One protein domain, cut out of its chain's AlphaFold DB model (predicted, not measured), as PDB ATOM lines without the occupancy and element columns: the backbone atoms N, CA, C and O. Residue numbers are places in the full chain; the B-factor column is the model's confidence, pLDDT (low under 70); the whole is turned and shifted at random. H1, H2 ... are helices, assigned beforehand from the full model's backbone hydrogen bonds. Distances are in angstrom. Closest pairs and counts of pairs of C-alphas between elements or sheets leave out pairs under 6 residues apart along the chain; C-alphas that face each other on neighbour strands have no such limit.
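AT A GLANCE: This is residues 49 to 104 of the 107 residues of an uncharacterized protein of Gammaproteobacteria bacterium (UniProt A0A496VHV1). The printed part is an open U of helices with an empty middle: H1 stands at one end, H4 at the other, and H2 with the small H3 makes the base between them. Residues 61 to 67 fold back beside H1 to reach H2, and the long link of residues 82 to 92 makes the way from H3 to H4, which packs on no other helix. It has 56 residues with four named helices, in the order H1, H2, H3, H4, and no named strand; the class is all helix, with 35 of the 56 residues in helices. The whole is loose, with a radius of gyration of the C-alphas of 14.2 A, and the C-alphas span 33 by 27 by 16 A.

IN THESE COORDINATES: H1, residues 49 to 60, begins at C-alpha 49, (40.942, 27.546, 47.388), and is 16.7 A long from first to last C-alpha. H2, residues 68 to 76, is 12.2 A long and begins at C-alpha 68, (32.604, 26.375, 49.823). H3, residues 78 to 81, has four residues and is 5.1 A long. H4, residues 93 to 102, is 14.6 A long and ends at C-alpha 102, (6.846, 36.192, 41.554).

HOW THE PARTS SIT: H1 and H2 only just touch, with 3 pairs of C-alphas within 8 A, and H1 does so with residues 51 to 55 alone. Their closest C-alphas are those of Lys 52 and Ala 68, 5.6 A apart. Their lines stand at a steep tilt of 55 degrees, and they run opposite ways. H2 and H3 are close but not clearly touching: their closest C-alphas, those of Leu 75 and Lys 81, are 6.9 A apart. H4 is apart from H1, H2 and H3, and H1 is apart from H3. In H1, H2 and H4 every O i to N i+4 pair is within hydrogen-bond range; H3 is too short for such a pair, and its one O i to N i+3 pair is within range.

THE WHOLE: The two C-alphas farthest apart are those of Gln 60 and Ser 103, at 35.8 A. The printed part has no cut. The link from H1 to H2 is short with 7 residues, that from H2 to H3 is tight with 1 residue, and that from H3 to H4 is long with 11 residues. Residues 73 to 85 stand free, of which 73 to 76 belong to H2 and 78 to 81 to H3; residues 89 to 95 stand free too, of which 93 to 95 belong to H4. The mean pLDDT of the printed part is 79.1, and residues 81, 84 and 104 are under 70.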
ATOM      1  N   LEU A  49      40.047  27.034  46.350       74.62
ATOM      2  CA  LEU A  49      40.942  27.546  47.388       74.62
ATOM      3  C   LEU A  49      40.682  29.024  47.754       74.62
ATOM      4  O   LEU A  49      40.622  29.353  48.937       74.62
ATOM      5  N   GLN A  50      40.458  29.899  46.771       78.06
ATOM      6  CA  GLN A  50      40.068  31.298  46.999       78.06
ATOM      7  C   GLN A  50      38.685  31.397  47.652       78.06
ATOM      8  O   GLN A  50      38.506  32.163  48.595       78.06
ATOM      9  N   GLN A  51      37.719  30.577  47.220       75.31
ATOM     10  CA  GLN A  51      36.395  30.519  47.855       75.31
ATOM     11  C   GLN A  51      36.494  30.092  49.325       75.31
ATOM     12  O   GLN A  51      35.884  30.718  50.191       75.31
ATOM     13  N   LYS A  52      37.315  29.077  49.633       81.25
ATOM     14  CA  LYS A  52      37.570  28.636  51.015       81.25
ATOM     15  C   LYS A  52      38.182  29.747  51.874       81.25
ATOM     16  O   LYS A  52      37.758  29.927  53.014       81.25
ATOM     17  N   GLN A  53      39.131  30.519  51.340       83.38
ATOM     18  CA  GLN A  53      39.739  31.646  52.060       83.38
ATOM     19  C   GLN A  53      38.734  32.769  52.346       83.38
ATOM     20  O   GLN A  53      38.673  33.259  53.473       83.38
ATOM     21  N   VAL A  54      37.906  33.132  51.363       83.75
ATOM     22  CA  VAL A  54      36.881  34.175  51.523       83.75
ATOM     23  C   VAL A  54      35.819  33.755  52.538       83.75
ATOM     24  O   VAL A  54      35.501  34.523  53.441       83.75
ATOM     25  N   ILE A  55      35.311  32.521  52.457       83.75
ATOM     26  CA  ILE A  55      34.319  32.020  53.420       83.75
ATOM     27  C   ILE A  55      34.907  31.963  54.830       83.75
ATOM     28  O   ILE A  55      34.219  32.299  55.793       83.75
ATOM     29  N   LYS A  56      36.186  31.596  54.972       85.62
ATOM     30  CA  LYS A  56      36.872  31.620  56.268       85.62
ATOM     31  C   LYS A  56      36.913  33.032  56.857       85.62
ATOM     32  O   LYS A  56      36.573  33.195  58.026       85.62
ATOM     33  N   ALA A  57      37.269  34.036  56.057       86.06
ATOM     34  CA  ALA A  57      37.276  35.433  56.493       86.06
ATOM     35  C   ALA A  57      35.868  35.923  56.878       86.06
ATOM     36  O   ALA A  57      35.689  36.558  57.913       86.06
ATOM     37  N   LEU A  58      34.846  35.558  56.097       82.25
ATOM     38  CA  LEU A  58      33.452  35.892  56.396       82.25
ATOM     39  C   LEU A  58      32.977  35.259  57.712       82.25
ATOM     40  O   LEU A  58      32.343  35.936  58.516       82.25
ATOM     41  N   ARG A  59      33.333  33.997  57.981       83.38
ATOM     42  CA  ARG A  59      33.012  33.343  59.262       83.38
ATOM     43  C   ARG A  59      33.710  33.999  60.447       83.38
ATOM     44  O   ARG A  59      33.100  34.131  61.501       83.38
ATOM     45  N   GLN A  60      34.959  34.436  60.280       85.62
ATOM     46  CA  GLN A  60      35.668  35.200  61.311       85.62
ATOM     47  C   GLN A  60      34.980  36.538  61.614       85.62
ATOM     48  O   GLN A  60      34.991  36.976  62.759       85.62
ATOM     49  N   ALA A  61      34.328  37.146  60.621       85.44
ATOM     50  CA  ALA A  61      33.499  38.340  60.785       85.44
ATOM     51  C   ALA A  61      32.070  38.045  61.299       85.44
ATOM     52  O   ALA A  61      31.238  38.948  61.342       85.44
ATOM     53  N   GLY A  62      31.762  36.796  61.671       84.25
ATOM     54  CA  GLY A  62      30.459  36.395  62.208       84.25
ATOM     55  C   GLY A  62      29.406  36.032  61.158       84.25
ATOM     56  O   GLY A  62      28.252  35.803  61.513       84.25
ATOM     57  N   ALA A  63      29.764  35.947  59.872       82.19
ATOM     58  CA  ALA A  63      28.825  35.504  58.848       82.19
ATOM     59  C   ALA A  63      28.498  34.011  59.014       82.19
ATOM     60  O   ALA A  63      29.388  33.156  59.047       82.19
ATOM     61  N   ILE A  64      27.206  33.693  59.056       83.62
ATOM     62  CA  ILE A  64      26.695  32.322  59.103       83.62
ATOM     63  C   ILE A  64      26.246  31.939  57.694       83.62
ATOM     64  O   ILE A  64      25.470  32.654  57.062       83.62
ATOM     65  N   GLY A  65      26.737  30.810  57.184       78.62
ATOM     66  CA  GLY A  65      26.390  30.356  55.843       78.62
ATOM     67  C   GLY A  65      27.037  29.028  55.436       78.62
ATOM     68  O   GLY A  65      27.917  28.514  56.147       78.62
ATOM     69  N   PRO A  66      26.591  28.474  54.291       79.19
ATOM     70  CA  PRO A  66      27.091  27.214  53.753       79.19
ATOM     71  C   PRO A  66      28.588  27.295  53.432       79.19
ATOM     72  O   PRO A  66      29.146  28.371  53.212       79.19
ATOM     73  N   ASP A  67      29.256  26.147  53.449       81.19
ATOM     74  CA  ASP A  67      30.675  26.046  53.126       81.19
ATOM     75  C   ASP A  67      30.929  26.092  51.607       81.19
ATOM     76  O   ASP A  67      30.012  26.021  50.784       81.19
ATOM     77  N   ALA A  68      32.203  26.242  51.226       76.69
ATOM     78  CA  ALA A  68      32.604  26.375  49.823       76.69
ATOM     79  C   ALA A  68      32.126  25.192  48.968       76.69
ATOM     80  O   ALA A  68      31.739  25.379  47.818       76.69
ATOM     81  N   GLU A  69      32.151  23.985  49.530       79.75
ATOM     82  CA  GLU A  69      31.797  22.753  48.825       79.75
ATOM     83  C   GLU A  69      30.292  22.669  48.569       79.75
ATOM     84  O   GLU A  69      29.890  22.426  47.431       79.75
ATOM     85  N   THR A  70      29.459  22.993  49.563       82.25
ATOM     86  CA  THR A  70      28.000  23.075  49.384       82.25
ATOM     87  C   THR A  70      27.623  24.142  48.354       82.25
ATOM     88  O   THR A  70      26.763  23.911  47.501       82.25
ATOM     89  N   ILE A  71      28.291  25.302  48.374       79.44
ATOM     90  CA  ILE A  71      28.075  26.365  47.379       79.44
ATOM     91  C   ILE A  71      28.479  25.888  45.979       79.44
ATOM     92  O   ILE A  71      27.723  26.071  45.024       79.44
ATOM     93  N   ALA A  72      29.637  25.242  45.837       77.25
ATOM     94  CA  ALA A  72      30.115  24.736  44.554       77.25
ATOM     95  C   ALA A  72      29.182  23.657  43.976       77.25
ATOM     96  O   ALA A  72      28.835  23.713  42.794       77.25
ATOM     97  N   GLN A  73      28.715  22.722  44.807       82.00
ATOM     98  CA  GLN A  73      27.742  21.701  44.407       82.00
ATOM     99  C   GLN A  73      26.411  22.319  43.973       82.00
ATOM    100  O   GLN A  73      25.823  21.891  42.981       82.00
ATOM    101  N   TYR A  74      25.941  23.353  44.676       78.88
ATOM    102  CA  TYR A  74      24.737  24.082  44.288       78.88
ATOM    103  C   TYR A  74      24.890  24.746  42.915       78.88
ATOM    104  O   TYR A  74      24.022  24.593  42.056       78.88
ATOM    105  N   LEU A  75      26.010  25.437  42.684       76.12
ATOM    106  CA  LEU A  75      26.307  26.107  41.413       76.12
ATOM    107  C   LEU A  75      26.519  25.126  40.251       76.12
ATOM    108  O   LEU A  75      26.271  25.473  39.096       76.12
ATOM    109  N   ALA A  76      26.946  23.894  40.536       80.12
ATOM    110  CA  ALA A  76      27.118  22.858  39.527       80.12
ATOM    111  C   ALA A  76      25.785  22.322  38.970       80.12
ATOM    112  O   ALA A  76      25.785  21.759  37.869       80.12
ATOM    113  N   LYS A  77      24.657  22.512  39.677       83.19
ATOM    114  CA  LYS A  77      23.345  22.007  39.246       83.19
ATOM    115  C   LYS A  77      22.932  22.618  37.895       83.19
ATOM    116  O   LYS A  77      23.015  23.837  37.724       83.19
ATOM    117  N   PRO A  78      22.431  21.811  36.943       73.81
ATOM    118  CA  PRO A  78      22.054  22.295  35.613       73.81
ATOM    119  C   PRO A  78      20.966  23.377  35.666       73.81
ATOM    120  O   PRO A  78      21.038  24.352  34.921       73.81
ATOM    121  N   ASP A  79      20.026  23.279  36.608       75.25
ATOM    122  CA  ASP A  79      18.976  24.288  36.806       75.25
ATOM    123  C   ASP A  79      19.515  25.619  37.325       75.25
ATOM    124  O   ASP A  79      18.912  26.664  37.100       75.25
ATOM    125  N   VAL A  80      20.658  25.598  38.014       73.00
ATOM    126  CA  VAL A  80      21.328  26.806  38.501       73.00
ATOM    127  C   VAL A  80      22.118  27.466  37.375       73.00
ATOM    128  O   VAL A  80      22.093  28.688  37.268       73.00
ATOM    129  N   LYS A  81      22.713  26.687  36.464       68.50
ATOM    130  CA  LYS A  81      23.389  27.218  35.265       68.50
ATOM    131  C   LYS A  81      22.443  27.908  34.280       68.50
ATOM    132  O   LYS A  81      22.870  28.806  33.566       68.50
ATOM    133  N   LYS A  82      21.167  27.509  34.246       73.56
ATOM    134  CA  LYS A  82      20.129  28.164  33.429       73.56
ATOM    135  C   LYS A  82      19.673  29.514  33.997       73.56
ATOM    136  O   LYS A  82      18.991  30.261  33.299       73.56
ATOM    137  N   ARG A  83      20.022  29.844  35.248       70.06
ATOM    138  CA  ARG A  83      19.621  31.106  35.884       70.06
ATOM    139  C   ARG A  83      20.503  32.241  35.391       70.06
ATOM    140  O   ARG A  83      21.723  32.186  35.520       70.06
ATOM    141  N   GLN A  84      19.877  33.285  34.864       68.31
ATOM    142  CA  GLN A  84      20.594  34.501  34.508       68.31
ATOM    143  C   GLN A  84      20.806  35.382  35.749       68.31
ATOM    144  O   GLN A  84      19.931  35.439  36.616       68.31
ATOM    145  N   PRO A  85      21.950  36.079  35.860       70.19
ATOM    146  CA  PRO A  85      22.165  37.058  36.918       70.19
ATOM    147  C   PRO A  85      21.115  38.173  36.847       70.19
ATOM    148  O   PRO A  85      20.919  38.782  35.792       70.19
ATOM    149  N   ILE A  86      20.471  38.470  37.976       70.75
ATOM    150  CA  ILE A  86      19.477  39.545  38.064       70.75
ATOM    151  C   ILE A  86      20.210  40.884  38.003       70.75
ATOM    152  O   ILE A  86      21.122  41.153  38.790       70.75
ATOM    153  N   ARG A  87      19.818  41.749  37.066       75.88
ATOM    154  CA  ARG A  87      20.371  43.103  36.970       75.88
ATOM    155  C   ARG A  87      19.720  43.982  38.030       75.88
ATOM    156  O   ARG A  87      18.533  44.270  37.944       75.88
ATOM    157  N   ALA A  88      20.511  44.429  39.003       75.50
ATOM    158  CA  ALA A  88      19.997  45.199  40.131       75.50
ATOM    159  C   ALA A  88      19.378  46.547  39.728       75.50
ATOM    160  O   ALA A  88      18.431  46.986  40.366       75.50
ATOM    161  N   GLY A  89      19.893  47.213  38.685       79.19
ATOM    162  CA  GLY A  89      19.302  48.447  38.144       79.19
ATOM    163  C   GLY A  89      19.101  49.583  39.161       79.19
ATOM    164  O   GLY A  89      18.253  50.436  38.943       79.19
ATOM    165  N   GLY A  90      19.826  49.570  40.287       84.50
ATOM    166  CA  GLY A  90      19.643  50.517  41.394       84.50
ATOM    167  C   GLY A  90      18.483  50.196  42.349       84.50
ATOM    168  O   GLY A  90      18.256  50.950  43.291       84.50
ATOM    169  N   LYS A  91      17.761  49.086  42.153       86.31
ATOM    170  CA  LYS A  91      16.692  48.650  43.059       86.31
ATOM    171  C   LYS A  91      17.261  48.072  44.363       86.31
ATOM    172  O   LYS A  91      18.303  47.408  44.336       86.31
ATOM    173  N   PRO A  92      16.553  48.240  45.494       85.50
ATOM    174  CA  PRO A  92      16.879  47.549  46.732       85.50
ATOM    175  C   PRO A  92      16.871  46.027  46.555       85.50
ATOM    176  O   PRO A  92      16.023  45.467  45.856       85.50
ATOM    177  N   THR A  93      17.783  45.340  47.243       82.31
ATOM    178  CA  THR A  93      17.905  43.875  47.195       82.31
ATOM    179  C   THR A  93      16.611  43.161  47.583       82.31
ATOM    180  O   THR A  93      16.274  42.141  46.986       82.31
ATOM    181  N   SER A  94      15.856  43.705  48.541       83.94
ATOM    182  CA  SER A  94      14.554  43.168  48.955       83.94
ATOM    183  C   SER A  94      13.567  43.108  47.789       83.94
ATOM    184  O   SER A  94      12.951  42.070  47.560       83.94
ATOM    185  N   THR A  95      13.473  44.181  47.005       84.56
ATOM    186  CA  THR A  95      12.612  44.265  45.822       84.56
ATOM    187  C   THR A  95      13.016  43.245  44.762       84.56
ATOM    188  O   THR A  95      12.159  42.554  44.221       84.56
ATOM    189  N   LEU A  96      14.321  43.078  44.525       82.56
ATOM    190  CA  LEU A  96      14.841  42.105  43.556       82.56
ATOM    191  C   LEU A  96      14.502  40.657  43.940       82.56
ATOM    192  O   LEU A  96      14.154  39.856  43.079       82.56
ATOM    193  N   ILE A  97      14.571  40.316  45.233       81.75
ATOM    194  CA  ILE A  97      14.219  38.976  45.731       81.75
ATOM    195  C   ILE A  97      12.724  38.699  45.547       81.75
ATOM    196  O   ILE A  97      12.341  37.578  45.214       81.75
ATOM    197  N   ILE A  98      11.881  39.703  45.786       81.19
ATOM    198  CA  ILE A  98      10.427  39.588  45.647       81.19
ATOM    199  C   ILE A  98      10.045  39.417  44.172       81.19
ATOM    200  O   ILE A  98       9.307  38.490  43.843       81.19
ATOM    201  N   GLU A  99      10.587  40.254  43.285       81.00
ATOM    202  CA  GLU A  99      10.360  40.160  41.837       81.00
ATOM    203  C   GLU A  99      10.765  38.784  41.292       81.00
ATOM    204  O   GLU A  99       9.988  38.158  40.575       81.00
ATOM    205  N   GLU A 100      11.926  38.264  41.704       78.06
ATOM    206  CA  GLU A 100      12.396  36.933  41.297       78.06
ATOM    207  C   GLU A 100      11.522  35.787  41.834       78.06
ATOM    208  O   GLU A 100      11.453  34.711  41.236       78.06
ATOM    209  N   ARG A 101      10.854  35.976  42.977       75.44
ATOM    210  CA  ARG A 101       9.917  34.977  43.513       75.44
ATOM    211  C   ARG A 101       8.615  34.939  42.722       75.44
ATOM    212  O   ARG A 101       8.098  33.848  42.509       75.44
ATOM    213  N   TYR A 102       8.102  36.094  42.302       77.44
ATOM    214  CA  TYR A 102       6.846  36.192  41.554       77.44
ATOM    215  C   TYR A 102       6.997  35.885  40.063       77.44
ATOM    216  O   TYR A 102       6.047  35.424  39.438       77.44
ATOM    217  N   SER A 103       8.181  36.097  39.487       70.69
ATOM    218  CA  SER A 103       8.463  35.773  38.084       70.69
ATOM    219  C   SER A 103       8.543  34.266  37.812       70.69
ATOM    220  O   SER A 103       8.527  33.845  36.656       70.69
ATOM    221  N   ARG A 104       8.614  33.436  38.860       65.06
ATOM    222  CA  ARG A 104       8.663  31.979  38.742       65.06
ATOM    223  C   ARG A 104       7.280  31.374  38.937       65.06
ATOM    224  O   ARG A 104       6.751  31.358  40.045       65.06
TER     225      ARG A 104